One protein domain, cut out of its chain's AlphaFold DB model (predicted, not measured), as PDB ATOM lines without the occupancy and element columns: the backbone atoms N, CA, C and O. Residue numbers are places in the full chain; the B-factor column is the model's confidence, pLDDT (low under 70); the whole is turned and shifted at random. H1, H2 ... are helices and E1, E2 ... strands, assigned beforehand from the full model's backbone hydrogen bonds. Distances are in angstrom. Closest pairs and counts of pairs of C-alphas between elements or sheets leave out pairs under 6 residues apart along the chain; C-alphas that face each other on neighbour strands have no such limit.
ATOM      1  N   THR A 120      -5.429   1.079   7.220       86.69
ATOM      2  CA  THR A 120      -6.011   2.421   7.353       86.69
ATOM      3  C   THR A 120      -7.117   2.422   8.413       86.69
ATOM      4  O   THR A 120      -7.700   1.373   8.705       86.69
ATOM      5  N   LEU A 121      -7.477   3.584   8.970       86.06
ATOM      6  CA  LEU A 121      -8.655   3.658   9.850       86.06
ATOM      7  C   LEU A 121      -9.939   3.257   9.117       86.06
ATOM      8  O   LEU A 121     -10.827   2.664   9.727       86.06
ATOM      9  N   TYR A 122     -10.021   3.534   7.812       85.06
ATOM     10  CA  TYR A 122     -11.104   3.044   6.963       85.06
ATOM     11  C   TYR A 122     -11.197   1.509   6.966       85.06
ATOM     12  O   TYR A 122     -12.291   0.965   7.118       85.06
ATOM     13  N   ASP A 123     -10.069   0.813   6.809       82.00
ATOM     14  CA  ASP A 123     -10.036  -0.656   6.781       82.00
ATOM     15  C   ASP A 123     -10.327  -1.259   8.160       82.00
ATOM     16  O   ASP A 123     -10.994  -2.287   8.263       82.00
ATOM     17  N   LEU A 124      -9.871  -0.594   9.226       82.88
ATOM     18  CA  LEU A 124     -10.156  -0.995  10.604       82.88
ATOM     19  C   LEU A 124     -11.627  -0.771  10.988       82.88
ATOM     20  O   LEU A 124     -12.182  -1.548  11.768       82.88
ATOM     21  N   GLY A 125     -12.265   0.289  10.483       90.19
ATOM     22  CA  GLY A 125     -13.638   0.659  10.823       90.19
ATOM     23  C   GLY A 125     -13.850   0.746  12.340       90.19
ATOM     24  O   GLY A 125     -13.113   1.419  13.054       90.19
ATOM     25  N   LEU A 126     -14.839   0.021  12.874       92.81
ATOM     26  CA  LEU A 126     -15.088  -0.024  14.325       92.81
ATOM     27  C   LEU A 126     -13.949  -0.681  15.128       92.81
ATOM     28  O   LEU A 126     -13.847  -0.453  16.334       92.81
ATOM     29  N   GLY A 127     -13.071  -1.448  14.475       93.25
ATOM     30  CA  GLY A 127     -11.889  -2.057  15.088       93.25
ATOM     31  C   GLY A 127     -10.925  -1.037  15.697       93.25
ATOM     32  O   GLY A 127     -10.216  -1.370  16.645       93.25
ATOM     33  N   VAL A 128     -10.976   0.227  15.250       93.25
ATOM     34  CA  VAL A 128     -10.224   1.348  15.841       93.25
ATOM     35  C   VAL A 128     -10.457   1.454  17.352       93.25
ATOM     36  O   VAL A 128      -9.529   1.721  18.110       93.25
ATOM     37  N   MET A 129     -11.667   1.149  17.827       95.00
ATOM     38  CA  MET A 129     -12.011   1.247  19.252       95.00
ATOM     39  C   MET A 129     -11.346   0.176  20.122       95.00
ATOM     40  O   MET A 129     -11.289   0.317  21.345       95.00
ATOM     41  N   SER A 130     -10.817  -0.877  19.499       94.69
ATOM     42  CA  SER A 130     -10.114  -1.974  20.170       94.69
ATOM     43  C   SER A 130      -8.594  -1.807  20.158       94.69
ATOM     44  O   SER A 130      -7.894  -2.640  20.730       94.69
ATOM     45  N   LEU A 131      -8.067  -0.739  19.546       95.12
ATOM     46  CA  LEU A 131      -6.626  -0.497  19.479       95.12
ATOM     47  C   LEU A 131      -5.989  -0.354  20.879       95.12
ATOM     48  O   LEU A 131      -6.680  -0.001  21.843       95.12
ATOM     49  N   PRO A 132      -4.681  -0.626  21.030       94.62
ATOM     50  CA  PRO A 132      -3.950  -0.366  22.271       94.62
ATOM     51  C   PRO A 132      -4.064   1.094  22.739       94.62
ATOM     52  O   PRO A 132      -4.233   1.996  21.921       94.62
ATOM     53  N   SER A 133      -3.920   1.344  24.051       94.50
ATOM     54  CA  SER A 133      -4.019   2.707  24.615       94.50
ATOM     55  C   SER A 133      -3.068   3.683  23.928       94.50
ATOM     56  O   SER A 133      -3.501   4.731  23.470       94.50
ATOM     57  N   ALA A 134      -1.807   3.280  23.742       93.44
ATOM     58  CA  ALA A 134      -0.802   4.102  23.075       93.44
ATOM     59  C   ALA A 134      -1.221   4.512  21.650       93.44
ATOM     60  O   ALA A 134      -1.005   5.652  21.249       93.44
ATOM     61  N   SER A 135      -1.871   3.618  20.898       94.56
ATOM     62  CA  SER A 135      -2.403   3.918  19.566       94.56
ATOM     63  C   SER A 135      -3.548   4.928  19.632       94.56
ATOM     64  O   SER A 135      -3.607   5.852  18.826       94.56
ATOM     65  N   LEU A 136      -4.457   4.775  20.602       95.69
ATOM     66  CA  LEU A 136      -5.554   5.721  20.822       95.69
ATOM     67  C   LEU A 136      -5.031   7.106  21.224       95.69
ATOM     68  O   LEU A 136      -5.571   8.112  20.766       95.69
ATOM     69  N   ASP A 137      -3.967   7.161  22.025       93.44
ATOM     70  CA  ASP A 137      -3.306   8.407  22.416       93.44
ATOM     71  C   ASP A 137      -2.607   9.069  21.225       93.44
ATOM     72  O   ASP A 137      -2.753  10.272  21.012       93.44
ATOM     73  N   GLN A 138      -1.922   8.294  20.379       93.81
ATOM     74  CA  GLN A 138      -1.335   8.804  19.135       93.81
ATOM     75  C   GLN A 138      -2.404   9.317  18.154       93.81
ATOM     76  O   GLN A 138      -2.213  10.367  17.536       93.81
ATOM     77  N   LEU A 139      -3.550   8.634  18.038       95.06
ATOM     78  CA  LEU A 139      -4.685   9.117  17.246       95.06
ATOM     79  C   LEU A 139      -5.238  10.423  17.817       95.06
ATOM     80  O   LEU A 139      -5.459  11.375  17.070       95.06
ATOM     81  N   GLU A 140      -5.435  10.500  19.136       94.12
ATOM     82  CA  GLU A 140      -5.927  11.720  19.776       94.12
ATOM     83  C   GLU A 140      -4.968  12.893  19.554       94.12
ATOM     84  O   GLU A 140      -5.425  13.988  19.215       94.12
ATOM     85  N   ASN A 141      -3.662  12.654  19.686       91.81
ATOM     86  CA  ASN A 141      -2.617  13.641  19.423       91.81
ATOM     87  C   ASN A 141      -2.634  14.098  17.962       91.81
ATOM     88  O   ASN A 141      -2.552  15.294  17.701       91.81
ATOM     89  N   THR A 142      -2.827  13.176  17.016       92.06
ATOM     90  CA  THR A 142      -2.929  13.496  15.583       92.06
ATOM     91  C   THR A 142      -4.123  14.403  15.292       92.06
ATOM     92  O   THR A 142      -3.982  15.448  14.652       92.06
ATOM     93  N   PHE A 143      -5.302  14.061  15.816       93.62
ATOM     94  CA  PHE A 143      -6.480  14.912  15.656       93.62
ATOM     95  C   PHE A 143      -6.318  16.257  16.383       93.62
ATOM     96  O   PHE A 143      -6.752  17.280  15.859       93.62
ATOM     97  N   GLN A 144      -5.698  16.294  17.569       91.69
ATOM     98  CA  GLN A 144      -5.416  17.546  18.284       91.69
ATOM     99  C   GLN A 144      -4.464  18.443  17.489       91.69
ATOM    100  O   GLN A 144      -4.760  19.626  17.352       91.69
ATOM    101  N   ALA A 145      -3.381  17.895  16.934       89.75
ATOM    102  CA  ALA A 145      -2.423  18.646  16.128       89.75
ATOM    103  C   ALA A 145      -3.107  19.307  14.924       89.75
ATOM    104  O   ALA A 145      -2.930  20.500  14.688       89.75
ATOM    105  N   SER A 146      -3.981  18.570  14.226       89.50
ATOM    106  CA  SER A 146      -4.763  19.131  13.120       89.50
ATOM    107  C   SER A 146      -5.650  20.305  13.566       89.50
ATOM    108  O   SER A 146      -5.713  21.324  12.884       89.50
ATOM    109  N   LEU A 147      -6.315  20.207  14.725       90.19
ATOM    110  CA  LEU A 147      -7.129  21.309  15.262       90.19
ATOM    111  C   LEU A 147      -6.292  22.524  15.682       90.19
ATOM    112  O   LEU A 147      -6.746  23.654  15.501       90.19
ATOM    113  N   SER A 148      -5.100  22.304  16.242       87.12
ATOM    114  CA  SER A 148      -4.195  23.387  16.640       87.12
ATOM    115  C   SER A 148      -3.717  24.186  15.423       87.12
ATOM    116  O   SER A 148      -3.864  25.407  15.410       87.12
ATOM    117  N   ILE A 149      -3.278  23.503  14.356       84.06
ATOM    118  CA  ILE A 149      -2.889  24.151  13.088       84.06
ATOM    119  C   ILE A 149      -4.040  25.008  12.538       84.06
ATOM    120  O   ILE A 149      -3.833  26.144  12.100       84.06
ATOM    121  N   TRP A 150      -5.276  24.501  12.601       84.94
ATOM    122  CA  TRP A 150      -6.447  25.250  12.143       84.94
ATOM    123  C   TRP A 150      -6.663  26.552  12.911       84.94
ATOM    124  O   TRP A 150      -7.070  27.555  12.318       84.94
ATOM    125  N   GLY A 151      -6.402  26.554  14.218       79.69
ATOM    126  CA  GLY A 151      -6.532  27.742  15.058       79.69
ATOM    127  C   GLY A 151      -5.628  28.895  14.620       79.69
ATOM    128  O   GLY A 151      -6.045  30.049  14.714       79.69
ATOM    129  N   GLN A 152      -4.435  28.587  14.107       74.75
ATOM    130  CA  GLN A 152      -3.416  29.579  13.759       74.75
ATOM    131  C   GLN A 152      -3.448  29.980  12.290       74.75
ATOM    132  O   GLN A 152      -3.567  31.159  11.964       74.75
ATOM    133  N   GLU A 153      -3.366  28.994  11.403       71.88
ATOM    134  CA  GLU A 153      -3.163  29.244   9.976       71.88
ATOM    135  C   GLU A 153      -4.450  29.112   9.160       71.88
ATOM    136  O   GLU A 153      -4.437  29.327   7.950       71.88
ATOM    137  N   ARG A 154      -5.565  28.716   9.797       76.56
ATOM    138  CA  ARG A 154      -6.781  28.257   9.099       76.56
ATOM    139  C   ARG A 154      -6.482  27.123   8.108       76.56
ATOM    140  O   ARG A 154      -7.152  26.985   7.085       76.56
ATOM    141  N   ASN A 155      -5.505  26.284   8.461       75.69
ATOM    142  CA  ASN A 155      -5.096  25.097   7.717       75.69
ATOM    143  C   ASN A 155      -5.470  23.811   8.463       75.69
ATOM    144  O   ASN A 155      -5.592  23.798   9.681       75.69
ATOM    145  N   LEU A 156      -5.661  22.715   7.732       80.31
ATOM    146  CA  LEU A 156      -5.872  21.381   8.302       80.31
ATOM    147  C   LEU A 156      -4.943  20.383   7.622       80.31
ATOM    148  O   LEU A 156      -4.626  20.538   6.436       80.31
ATOM    149  N   ILE A 157      -4.552  19.361   8.383       83.81
ATOM    150  CA  ILE A 157      -3.941  18.149   7.838       83.81
ATOM    151  C   ILE A 157      -5.041  17.414   7.061       83.81
ATOM    152  O   ILE A 157      -6.155  17.287   7.568       83.81
ATOM    153  N   ASP A 158      -4.752  16.938   5.849       83.12
ATOM    154  CA  ASP A 158      -5.657  16.019   5.140       83.12
ATOM    155  C   ASP A 158      -5.620  14.643   5.817       83.12
ATOM    156  O   ASP A 158      -4.739  13.823   5.552       83.12
ATOM    157  N   LEU A 159      -6.556  14.403   6.738       84.44
ATOM    158  CA  LEU A 159      -6.647  13.155   7.495       84.44
ATOM    159  C   LEU A 159      -7.504  12.128   6.757       84.44
ATOM    160  O   LEU A 159      -7.262  10.923   6.844       84.44
ATOM    161  N   VAL A 160      -8.538  12.581   6.045       83.38
ATOM    162  CA  VAL A 160      -9.487  11.675   5.385       83.38
ATOM    163  C   VAL A 160      -8.872  11.034   4.146       83.38
ATOM    164  O   VAL A 160      -9.122   9.851   3.889       83.38
ATOM    165  N   GLY A 161      -8.076  11.789   3.391       74.12
ATOM    166  CA  GLY A 161      -7.465  11.323   2.159       74.12
ATOM    167  C   GLY A 161      -8.458  11.124   1.016       74.12
ATOM    168  O   GLY A 161      -9.666  11.402   1.087       74.12
ATOM    169  N   SER A 162      -7.938  10.637  -0.112       67.19
ATOM    170  CA  SER A 162      -8.676  10.629  -1.374       67.19
ATOM    171  C   SER A 162      -8.898   9.234  -1.967       67.19
ATOM    172  O   SER A 162      -8.160   8.770  -2.832       67.19
ATOM    173  N   SER A 163     -10.024   8.619  -1.617       66.62
ATOM    174  CA  SER A 163     -10.353   7.265  -2.078       66.62
ATOM    175  C   SER A 163     -10.460   7.095  -3.592       66.62
ATOM    176  O   SER A 163     -11.021   7.934  -4.307       66.62
ATOM    177  N   ALA A 164     -10.017   5.931  -4.071       60.06
ATOM    178  CA  ALA A 164     -10.318   5.438  -5.413       60.06
ATOM    179  C   ALA A 164     -11.796   5.021  -5.568       60.06
ATOM    180  O   ALA A 164     -12.302   4.899  -6.693       60.06
ATOM    181  N   LYS A 165     -12.517   4.816  -4.458       68.81
ATOM    182  CA  LYS A 165     -13.919   4.387  -4.466       68.81
ATOM    183  C   LYS A 165     -14.841   5.518  -4.925       68.81
ATOM    184  O   LYS A 165     -14.680   6.689  -4.573       68.81
ATOM    185  N   LYS A 166     -15.848   5.164  -5.730       74.38
ATOM    186  CA  LYS A 166     -16.881   6.108  -6.175       74.38
ATOM    187  C   LYS A 166     -17.890   6.312  -5.046       74.38
ATOM    188  O   LYS A 166     -18.798   5.509  -4.879       74.38
ATOM    189  N   PHE A 167     -17.722   7.391  -4.288       77.31
ATOM    190  CA  PHE A 167     -18.662   7.787  -3.240       77.31
ATOM    191  C   PHE A 167     -19.680   8.813  -3.740       77.31
ATOM    192  O   PHE A 167     -19.322   9.775  -4.435       77.31
ATOM    193  N   ASN A 168     -20.938   8.643  -3.333       84.94
ATOM    194  CA  ASN A 168     -21.957   9.678  -3.490       84.94
ATOM    195  C   ASN A 168     -21.698  10.858  -2.524       84.94
ATOM    196  O   ASN A 168     -20.784  10.823  -1.698       84.94
ATOM    197  N   ILE A 169     -22.475  11.939  -2.648       81.25
ATOM    198  CA  ILE A 169     -22.271  13.165  -1.855       81.25
ATOM    199  C   ILE A 169     -22.426  12.896  -0.350       81.25
ATOM    200  O   ILE A 169     -21.588  13.343   0.428       81.25
ATOM    201  N   PHE A 170     -23.436  12.120   0.051       83.88
ATOM    202  CA  PHE A 170     -23.675  11.774   1.454       83.88
ATOM    203  C   PHE A 170     -22.522  10.966   2.048       83.88
ATOM    204  O   PHE A 170     -22.037  11.285   3.126       83.88
ATOM    205  N   GLN A 171     -22.022   9.969   1.319       85.94
ATOM    206  CA  GLN A 171     -20.868   9.173   1.731       85.94
ATOM    207  C   GLN A 171     -19.610  10.039   1.854       85.94
ATOM    208  O   GLN A 171     -18.863   9.898   2.814       85.94
ATOM    209  N   LYS A 172     -19.387  10.979   0.928       82.50
ATOM    210  CA  LYS A 172     -18.268  11.933   1.028       82.50
ATOM    211  C   LYS A 172     -18.379  12.833   2.257       82.50
ATOM    212  O   LYS A 172     -17.361  13.110   2.882       82.50
ATOM    213  N   ALA A 173     -19.583  13.289   2.597       84.94
ATOM    214  CA  ALA A 173     -19.811  14.085   3.798       84.94
ATOM    215  C   ALA A 173     -19.591  13.252   5.069       84.94
ATOM    216  O   ALA A 173     -18.853  13.677   5.952       84.94
ATOM    217  N   LEU A 174     -20.148  12.038   5.129       88.94
ATOM    218  CA  LEU A 174     -20.007  11.138   6.275       88.94
ATOM    219  C   LEU A 174     -18.542  10.807   6.572       88.94
ATOM    220  O   LEU A 174     -18.125  10.875   7.721       88.94
ATOM    221  N   ARG A 175     -17.751  10.508   5.535       88.88
ATOM    222  CA  ARG A 175     -16.317  10.222   5.686       88.88
ATOM    223  C   ARG A 175     -15.551  11.379   6.326       88.88
ATOM    224  O   ARG A 175     -14.657  11.137   7.124       88.88
ATOM    225  N   ARG A 176     -15.928  12.619   6.003       88.81
ATOM    226  CA  ARG A 176     -15.324  13.822   6.589       88.81
ATOM    227  C   ARG A 176     -15.822  14.130   7.987       88.81
ATOM    228  O   ARG A 176     -15.062  14.648   8.784       88.81
ATOM    229  N   LEU A 177     -17.069  13.789   8.295       91.25
ATOM    230  CA  LEU A 177     -17.633  13.956   9.637       91.25
ATOM    231  C   LEU A 177     -17.171  12.876  10.619       91.25
ATOM    232  O   LEU A 177     -17.236  13.089  11.824       91.25
ATOM    233  N   LEU A 178     -16.701  11.730  10.125       93.25
ATOM    234  CA  LEU A 178     -16.192  10.639  10.952       93.25
ATOM    235  C   LEU A 178     -14.801  10.146  10.495       93.25
ATOM    236  O   LEU A 178     -14.652   8.954  10.216       93.25
ATOM    237  N   PRO A 179     -13.762  11.004  10.445       92.12
ATOM    238  CA  PRO A 179     -12.417  10.590  10.038       92.12
ATOM    239  C   PRO A 179     -11.888   9.399  10.844       92.12
ATOM    240  O   PRO A 179     -11.249   8.521  10.275       92.12
ATOM    241  N   ILE A 180     -12.241   9.296  12.132       95.31
ATOM    242  CA  ILE A 180     -11.887   8.162  13.001       95.31
ATOM    243  C   ILE A 180     -12.225   6.777  12.424       95.31
ATOM    244  O   ILE A 180     -11.569   5.806  12.776       95.31
ATOM    245  N   PHE A 181     -13.217   6.677  11.534       92.31
ATOM    246  CA  PHE A 181     -13.630   5.417  10.903       92.31
ATOM    247  C   PHE A 181     -13.387   5.370   9.396       92.31
ATOM    248  O   PHE A 181     -13.675   4.356   8.770       92.31
ATOM    249  N   TYR A 182     -12.962   6.477   8.787       88.25
ATOM    250  CA  TYR A 182     -12.965   6.621   7.330       88.25
ATOM    251  C   TYR A 182     -11.704   7.268   6.754       88.25
ATOM    252  O   TYR A 182     -11.638   7.459   5.532       88.25
ATOM    253  N   ALA A 183     -10.739   7.609   7.609       86.62
ATOM    254  CA  ALA A 183      -9.449   8.133   7.204       86.62
ATOM    255  C   ALA A 183      -8.635   7.074   6.459       86.62
ATOM    256  O   ALA A 183      -8.405   5.975   6.962       86.62
ATOM    257  N   GLU A 184      -8.207   7.434   5.252       83.31
ATOM    258  CA  GLU A 184      -7.289   6.645   4.428       83.31
ATOM    259  C   GLU A 184      -5.839   7.139   4.574       83.31
ATOM    260  O   GLU A 184      -4.921   6.371   4.307       83.31
ATOM    261  N   ASN A 185      -5.625   8.369   5.063       85.56
ATOM    262  CA  ASN A 185      -4.288   8.927   5.305       85.56
ATOM    263  C   ASN A 185      -3.732   8.597   6.702       85.56
ATOM    264  O   ASN A 185      -2.600   8.949   7.021       85.56
ATOM    265  N   LEU A 186      -4.511   7.909   7.542       87.31
ATOM    266  CA  LEU A 186      -4.093   7.441   8.861       87.31
ATOM    267  C   LEU A 186      -3.990   5.921   8.851       87.31
ATOM    268  O   LEU A 186      -4.994   5.231   8.656       87.31
ATOM    269  N   VAL A 187      -2.781   5.412   9.077       86.00
ATOM    270  CA  VAL A 187      -2.453   3.985   9.051       86.00
ATOM    271  C   VAL A 187      -1.979   3.547  10.427       86.00
ATOM    272  O   VAL A 187      -1.140   4.205  11.029       86.00
ATOM    273  N   VAL A 188      -2.484   2.422  10.921       84.50
ATOM    274  CA  VAL A 188      -1.956   1.764  12.119       84.50
ATOM    275  C   VAL A 188      -1.088   0.596  11.676       84.50
ATOM    276  O   VAL A 188      -1.563  -0.279  10.950       84.50
ATOM    277  N   ASP A 189       0.180   0.594  12.079       83.06
ATOM    278  CA  ASP A 189       1.110  -0.493  11.774       83.06
ATOM    279  C   ASP A 189       0.902  -1.721  12.680       83.06
ATOM    280  O   ASP A 189       0.140  -1.706  13.647       83.06
ATOM    281  N   GLN A 190       1.613  -2.808  12.380       79.50
ATOM    282  CA  GLN A 190       1.569  -4.051  13.160       79.50
ATOM    283  C   GLN A 190       1.956  -3.915  14.642       79.50
ATOM    284  O   GLN A 190       1.606  -4.780  15.442       79.50
ATOM    285  N   ASN A 191       2.696  -2.864  15.002       85.88
ATOM    286  CA  ASN A 191       3.112  -2.579  16.372       85.88
ATOM    287  C   ASN A 191       2.114  -1.648  17.081       85.88
ATOM    288  O   ASN A 191       2.300  -1.324  18.252       85.88
ATOM    289  N   GLY A 192       1.058  -1.216  16.386       86.81
ATOM    290  CA  GLY A 192       0.070  -0.280  16.898       86.81
ATOM    291  C   GLY A 192       0.491   1.185  16.791       86.81
ATOM    292  O   GLY A 192      -0.178   2.028  17.386       86.81
ATOM    293  N   ASN A 193       1.555   1.532  16.062       89.94
ATOM    294  CA  ASN A 193       1.880   2.941  15.852       89.94
ATOM    295  C   ASN A 193       0.994   3.529  14.759       89.94
ATOM    296  O   ASN A 193       0.801   2.927  13.702       89.94
ATOM    297  N   VAL A 194       0.496   4.730  15.007       89.50
ATOM    298  CA  VAL A 194      -0.249   5.536  14.047       89.50
ATOM    299  C   VAL A 194       0.752   6.268  13.172       89.50
ATOM    300  O   VAL A 194       1.640   6.927  13.699       89.50
ATOM    301  N   GLN A 195       0.597   6.173  11.858       85.06
ATOM    302  CA  GLN A 195       1.415   6.841  10.856       85.06
ATOM    303  C   GLN A 195       0.522   7.676   9.939       85.06
ATOM    304  O   GLN A 195      -0.573   7.236   9.569       85.06
ATOM    305  N   ILE A 196       0.984   8.869   9.568       85.12
ATOM    306  CA  ILE A 196       0.278   9.753   8.634       85.12
ATOM    307  C   ILE A 196       0.939   9.646   7.264       85.12
ATOM    308  O   ILE A 196       2.092  10.040   7.107       85.12
ATOM    309  N   ILE A 197       0.208   9.129   6.281       79.69
ATOM    310  CA  ILE A 197       0.646   9.058   4.881       79.69
ATOM    311  C   ILE A 197      -0.018  10.168   4.065       79.69
ATOM    312  O   ILE A 197      -1.049  10.693   4.475       79.69
ATOM    313  N   ASP A 198       0.543  10.503   2.898       74.69
ATOM    314  CA  ASP A 198       0.031  11.603   2.054       74.69
ATOM    315  C   ASP A 198      -0.110  12.911   2.858       74.69
ATOM    316  O   ASP A 198      -1.145  13.577   2.864       74.69
ATOM    317  N   PHE A 199       0.943  13.238   3.613       74.00
ATOM    318  CA  PHE A 199       0.956  14.393   4.497       74.00
ATOM    319  C   PHE A 199       1.011  15.690   3.681       74.00
ATOM    320  O   PHE A 199       2.003  15.983   3.010       74.00
ATOM    321  N   GLY A 200      -0.057  16.482   3.753       68.38
ATOM    322  CA  GLY A 200      -0.187  17.737   3.021       68.38
ATOM    323  C   GLY A 200      -1.242  18.673   3.615       68.38
ATOM    324  O   GLY A 200      -2.005  18.301   4.512       68.38
ATOM    325  N   LYS A 201      -1.269  19.913   3.108       66.69
ATOM    326  CA  LYS A 201      -2.197  20.976   3.529       66.69
ATOM    327  C   LYS A 201      -3.488  20.935   2.702       66.69
ATOM    328  O   LYS A 201      -3.442  20.858   1.477       66.69
ATOM    329  N   TYR A 202      -4.644  21.117   3.347       60.81
ATOM    330  CA  TYR A 202      -5.931  21.281   2.646       60.81
ATOM    331  C   TYR A 202      -6.179  22.715   2.108       60.81
ATOM    332  O   TYR A 202      -7.173  22.935   1.418       60.81
ATOM    333  N   ALA A 203      -5.348  23.718   2.443       53.56
ATOM    334  CA  ALA A 203      -5.851  25.099   2.522       53.56
ATOM    335  C   ALA A 203      -4.911  26.260   2.115       53.56
ATOM    336  O   ALA A 203      -5.111  27.384   2.577       53.56
ATOM    337  N   ILE A 204      -3.995  26.097   1.150       44.97
ATOM    338  CA  ILE A 204      -3.444  27.297   0.483       44.97
ATOM    339  C   ILE A 204      -4.558  27.925  -0.374       44.97
ATOM    340  O   ILE A 204      -4.871  27.461  -1.467       44.97
ATOM    341  N   GLY A 205      -5.195  28.974   0.160       45.81
ATOM    342  CA  GLY A 205      -6.262  29.726  -0.504       45.81
ATOM    343  C   GLY A 205      -7.682  29.417  -0.029       45.81
ATOM    344  O   GLY A 205      -8.613  29.657  -0.793       45.81
ATOM    345  N   PHE A 206      -7.891  28.919   1.197       49.41
ATOM    346  CA  PHE A 206      -9.228  28.636   1.756       49.41
ATOM    347  C   PHE A 206     -10.247  29.773   1.535       49.41
ATOM    348  O   PHE A 206     -11.379  29.525   1.124       49.41
ATOM    349  N   GLU A 207      -9.837  31.031   1.716       51.66
ATOM    350  CA  GLU A 207     -10.700  32.199   1.489       51.66
ATOM    351  C   GLU A 207     -11.034  32.444   0.010       51.66
ATOM    352  O   GLU A 207     -12.095  32.979  -0.309       51.66
ATOM    353  N   ARG A 208     -10.153  32.014  -0.898       49.56
ATOM    354  CA  ARG A 208     -10.306  32.105  -2.360       49.56
ATOM    355  C   ARG A 208     -10.887  30.828  -2.978       49.56
ATOM    356  O   ARG A 208     -11.143  30.790  -4.178       49.56
ATOM    357  N   SER A 209     -11.093  29.787  -2.172       59.41
ATOM    358  CA  SER A 209     -11.542  28.477  -2.633       59.41
ATOM    359  C   SER A 209     -13.055  28.458  -2.875       59.41
ATOM    360  O   SER A 209     -13.816  29.113  -2.148       59.41
ATOM    361  N   PRO A 210     -13.537  27.672  -3.856       63.50
ATOM    362  CA  PRO A 210     -14.964  27.467  -4.072       63.50
ATOM    363  C   PRO A 210     -15.689  27.083  -2.774       63.50
ATOM    364  O   PRO A 210     -15.163  26.354  -1.934       63.50
ATOM    365  N   ALA A 211     -16.942  27.526  -2.611       72.00
ATOM    366  CA  ALA A 211     -17.738  27.257  -1.405       72.00
ATOM    367  C   ALA A 211     -17.789  25.763  -1.030       72.00
ATOM    368  O   ALA A 211     -17.780  25.413   0.147       72.00
ATOM    369  N   ARG A 212     -17.773  24.882  -2.035       70.38
ATOM    370  CA  ARG A 212     -17.729  23.429  -1.858       70.38
ATOM    371  C   ARG A 212     -16.487  22.951  -1.102       70.38
ATOM    372  O   ARG A 212     -16.605  22.055  -0.271       70.38
ATOM    373  N   ASP A 213     -15.322  23.520  -1.386       70.81
ATOM    374  CA  ASP A 213     -14.070  23.112  -0.748       70.81
ATOM    375  C   ASP A 213     -14.009  23.624   0.684       70.81
ATOM    376  O   ASP A 213     -13.658  22.868   1.585       70.81
ATOM    377  N   ARG A 214     -14.531  24.832   0.929       74.81
ATOM    378  CA  ARG A 214     -14.723  25.338   2.294       74.81
ATOM    379  C   ARG A 214     -15.632  24.434   3.127       74.81
ATOM    380  O   ARG A 214     -15.290  24.104   4.255       74.81
ATOM    381  N   VAL A 215     -16.755  23.975   2.567       79.69
ATOM    382  CA  VAL A 215     -17.657  23.022   3.245       79.69
ATOM    383  C   VAL A 215     -16.952  21.701   3.554       79.69
ATOM    384  O   VAL A 215     -17.155  21.146   4.629       79.69
ATOM    385  N   ASN A 216     -16.113  21.199   2.644       78.56
ATOM    386  CA  ASN A 216     -15.356  19.968   2.874       78.56
ATOM    387  C   ASN A 216     -14.378  20.120   4.045       78.56
ATOM    388  O   ASN A 216     -14.362  19.268   4.928       78.56
ATOM    389  N   VAL A 217     -13.628  21.220   4.069       80.31
ATOM    390  CA  VAL A 217     -12.681  21.556   5.141       80.31
ATOM    391  C   VAL A 217     -13.410  21.721   6.476       80.31
ATOM    392  O   VAL A 217     -13.008  21.124   7.467       80.31
ATOM    393  N   TYR A 218     -14.535  22.445   6.515       85.88
ATOM    394  CA  TYR A 218     -15.336  22.568   7.739       85.88
ATOM    395  C   TYR A 218     -15.926  21.233   8.203       85.88
ATOM    396  O   TYR A 218     -15.970  20.972   9.401       85.88
ATOM    397  N   ALA A 219     -16.378  20.381   7.281       87.88
ATOM    398  CA  ALA A 219     -16.878  19.056   7.632       87.88
ATOM    399  C   ALA A 219     -15.773  18.200   8.264       87.88
ATOM    400  O   ALA A 219     -16.030  17.534   9.262       87.88
ATOM    401  N   GLU A 220     -14.553  18.258   7.726       88.69
ATOM    402  CA  GLU A 220     -13.397  17.552   8.280       88.69
ATOM    403  C   GLU A 220     -12.937  18.140   9.617       88.69
ATOM    404  O   GLU A 220     -12.619  17.389  10.536       88.69
ATOM    405  N   LEU A 221     -13.008  19.463   9.788       90.94
ATOM    406  CA  LEU A 221     -12.766  20.131  11.069       90.94
ATOM    407  C   LEU A 221     -13.726  19.627  12.152       90.94
ATOM    408  O   LEU A 221     -13.311  19.208  13.233       90.94
ATOM    409  N   VAL A 222     -15.028  19.665  11.856       93.06
ATOM    410  CA  VAL A 222     -16.076  19.191  12.767       93.06
ATOM    411  C   VAL A 222     -15.888  17.703  13.042       93.06
ATOM    412  O   VAL A 222     -15.932  17.280  14.197       93.06
ATOM    413  N   GLY A 223     -15.609  16.909  12.008       94.56
ATOM    414  CA  GLY A 223     -15.352  15.485  12.163       94.56
ATOM    415  C   GLY A 223     -14.107  15.176  12.984       94.56
ATOM    416  O   GLY A 223     -14.107  14.217  13.753       94.56
ATOM    417  N   THR A 224     -13.078  16.015  12.905       94.38
ATOM    418  CA  THR A 224     -11.875  15.934  13.742       94.38
ATOM    419  C   THR A 224     -12.222  16.175  15.214       94.38
ATOM    420  O   THR A 224     -11.822  15.387  16.072       94.38
ATOM    421  N   TYR A 225     -13.039  17.189  15.529       94.81
ATOM    422  CA  TYR A 225     -13.550  17.398  16.892       94.81
ATOM    423  C   TYR A 225     -14.362  16.199  17.403       94.81
ATOM    424  O   TYR A 225     -14.125  15.726  18.516       94.81
ATOM    425  N   ILE A 226     -15.286  15.681  16.587       95.94
ATOM    426  CA  ILE A 226     -16.110  14.510  16.928       95.94
ATOM    427  C   ILE A 226     -15.222  13.284  17.180       95.94
ATOM    428  O   ILE A 226     -15.389  12.601  18.188       95.94
ATOM    429  N   SER A 227     -14.241  13.043  16.309       96.50
ATOM    430  CA  SER A 227     -13.295  11.922  16.400       96.50
ATOM    431  C   SER A 227     -12.537  11.923  17.726       96.50
ATOM    432  O   SER A 227     -12.442  10.890  18.386       96.50
ATOM    433  N   ARG A 228     -12.080  13.096  18.183       95.31
ATOM    434  CA  ARG A 228     -11.453  13.236  19.506       95.31
ATOM    435  C   ARG A 228     -12.406  12.922  20.650       95.31
ATOM    436  O   ARG A 228     -12.010  12.252  21.598       95.31
ATOM    437  N   GLY A 229     -13.650  13.388  20.570       95.69
ATOM    438  CA  GLY A 229     -14.678  13.062  21.560       95.69
ATOM    439  C   GLY A 229     -14.923  11.554  21.661       95.69
ATOM    440  O   GLY A 229     -14.955  11.010  22.763       95.69
ATOM    441  N   ILE A 230     -15.012  10.871  20.516       96.31
ATOM    442  CA  ILE A 230     -15.171   9.412  20.441       96.31
ATOM    443  C   ILE A 230     -13.965   8.697  21.062       96.31
ATOM    444  O   ILE A 230     -14.156   7.765  21.844       96.31
ATOM    445  N   LEU A 231     -12.735   9.135  20.772       95.94
ATOM    446  CA  LEU A 231     -11.523   8.562  21.368       95.94
ATOM    447  C   LEU A 231     -11.511   8.708  22.892       95.94
ATOM    448  O   LEU A 231     -11.295   7.724  23.596       95.94
ATOM    449  N   LYS A 232     -11.815   9.903  23.412       94.88
ATOM    450  CA  LYS A 232     -11.905  10.149  24.860       94.88
ATOM    451  C   LYS A 232     -12.956   9.267  25.525       94.88
ATOM    452  O   LYS A 232     -12.675   8.650  26.547       94.88
ATOM    453  N   LEU A 233     -14.145   9.172  24.927       95.50
ATOM    454  CA  LEU A 233     -15.216   8.313  25.430       95.50
ATOM    455  C   LEU A 233     -14.810   6.835  25.416       95.50
ATOM    456  O   LEU A 233     -15.092   6.113  26.364       95.50
ATOM    457  N   THR A 234     -14.122   6.396  24.363       95.62
ATOM    458  CA  THR A 234     -13.642   5.014  24.223       95.62
ATOM    459  C   THR A 234     -12.601   4.680  25.280       95.62
ATOM    460  O   THR A 234     -12.702   3.643  25.931       95.62
ATOM    461  N   LYS A 235     -11.627   5.571  25.489       94.81
ATOM    462  CA  LYS A 235     -10.615   5.435  26.537       94.81
ATOM    463  C   LYS A 235     -11.255   5.373  27.925       94.81
ATOM    464  O   LYS A 235     -11.026   4.407  28.652       94.81
ATOM    465  N   PHE A 236     -12.170   6.298  28.221       94.94
ATOM    466  CA  PHE A 236     -12.947   6.305  29.462       94.94
ATOM    467  C   PHE A 236     -13.734   5.001  29.672       94.94
ATOM    468  O   PHE A 236     -13.616   4.371  30.720       94.94
ATOM    469  N   ALA A 237     -14.490   4.550  28.666       94.88
ATOM    470  CA  ALA A 237     -15.283   3.321  28.741       94.88
ATOM    471  C   ALA A 237     -14.423   2.062  28.943       94.88
ATOM    472  O   ALA A 237     -14.895   1.074  29.504       94.88
ATOM    473  N   ARG A 238     -13.160   2.095  28.502       95.50
ATOM    474  CA  ARG A 238     -12.184   1.010  28.670       95.50
ATOM    475  C   ARG A 238     -11.334   1.136  29.939       95.50
ATOM    476  O   ARG A 238     -10.497   0.268  30.168       95.50
ATOM    477  N   GLY A 239     -11.521   2.183  30.745       92.38
ATOM    478  CA  GLY A 239     -10.692   2.448  31.927       92.38
ATOM    479  C   GLY A 239      -9.231   2.770  31.593       92.38
ATOM    480  O   GLY A 239      -8.352   2.539  32.419       92.38
TER     481      GLY A 239
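Overview. This is residues 120 to 239 of the 241 residues of an uncharacterized protein of Candidatus Levybacteria bacterium RIFCSPLOWO2_02_FULL_36_8b (UniProt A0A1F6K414). Two long helices, H2 and H5, run side by side in opposite ways; the short helices H3 and H4 pack on H5, H1 packs on H4, and the small hairpin E1 E2 sits beside the first part of H2. The printed part has 120 residues, with five named helices and two named strands in the order H1 H2 H3 H4 E1 E2 H5, mostly helix. It is compact, with a radius of gyration of the C-alphas of 14.0 A and spans of 44 by 34 by 23 A.

Arrangement. Look first at E1, residues 186 to 188, and E2, residues 194 to 196: an antiparallel hairpin, N 187 being 2.9 A from O 195, within hydrogen-bond range. H2, residues 133 to 153, comes closest to E2 at the C-alphas of Ser 135 and Val 194, 6.1 A apart. H5, residues 211 to 237, touches H2, closest at C-alphas 140 and 228, 5.7 A, at a shallow tilt of 34 degrees, only just short of steep. With residues 216 to 226 alone H5 touches H3, residues 169 to 177, closest at C-alphas 177 and 223, 3.7 A, at a steep tilt of 49 degrees. H4, residues 179 to 182, touches H1, residues 121 to 130, closest at C-alphas 182 and 122, 4.0 A. Every O i to N i+4 pair is within hydrogen-bond range in H2, H3 and H5; H1 has 1 of 6, but 6 of 7 O i to N i+3 pairs, and H4 is too short for an i+4 pair.

Along the chain. Find C-alpha 133 at (-4.019, 2.707, 24.615), where H2 begins its 30.3 A. H5 runs 38.6 A to C-alpha 237 at (-15.283, 3.321, 28.741).

Size, cuts and confidence. C-alphas 208 and 239 are farthest apart, 45.3 A. The printed part has no cut; the links H2 to H3 and E2 to H5 are long. Confidence is under 70 at residues 162 to 165 and 200 to 210.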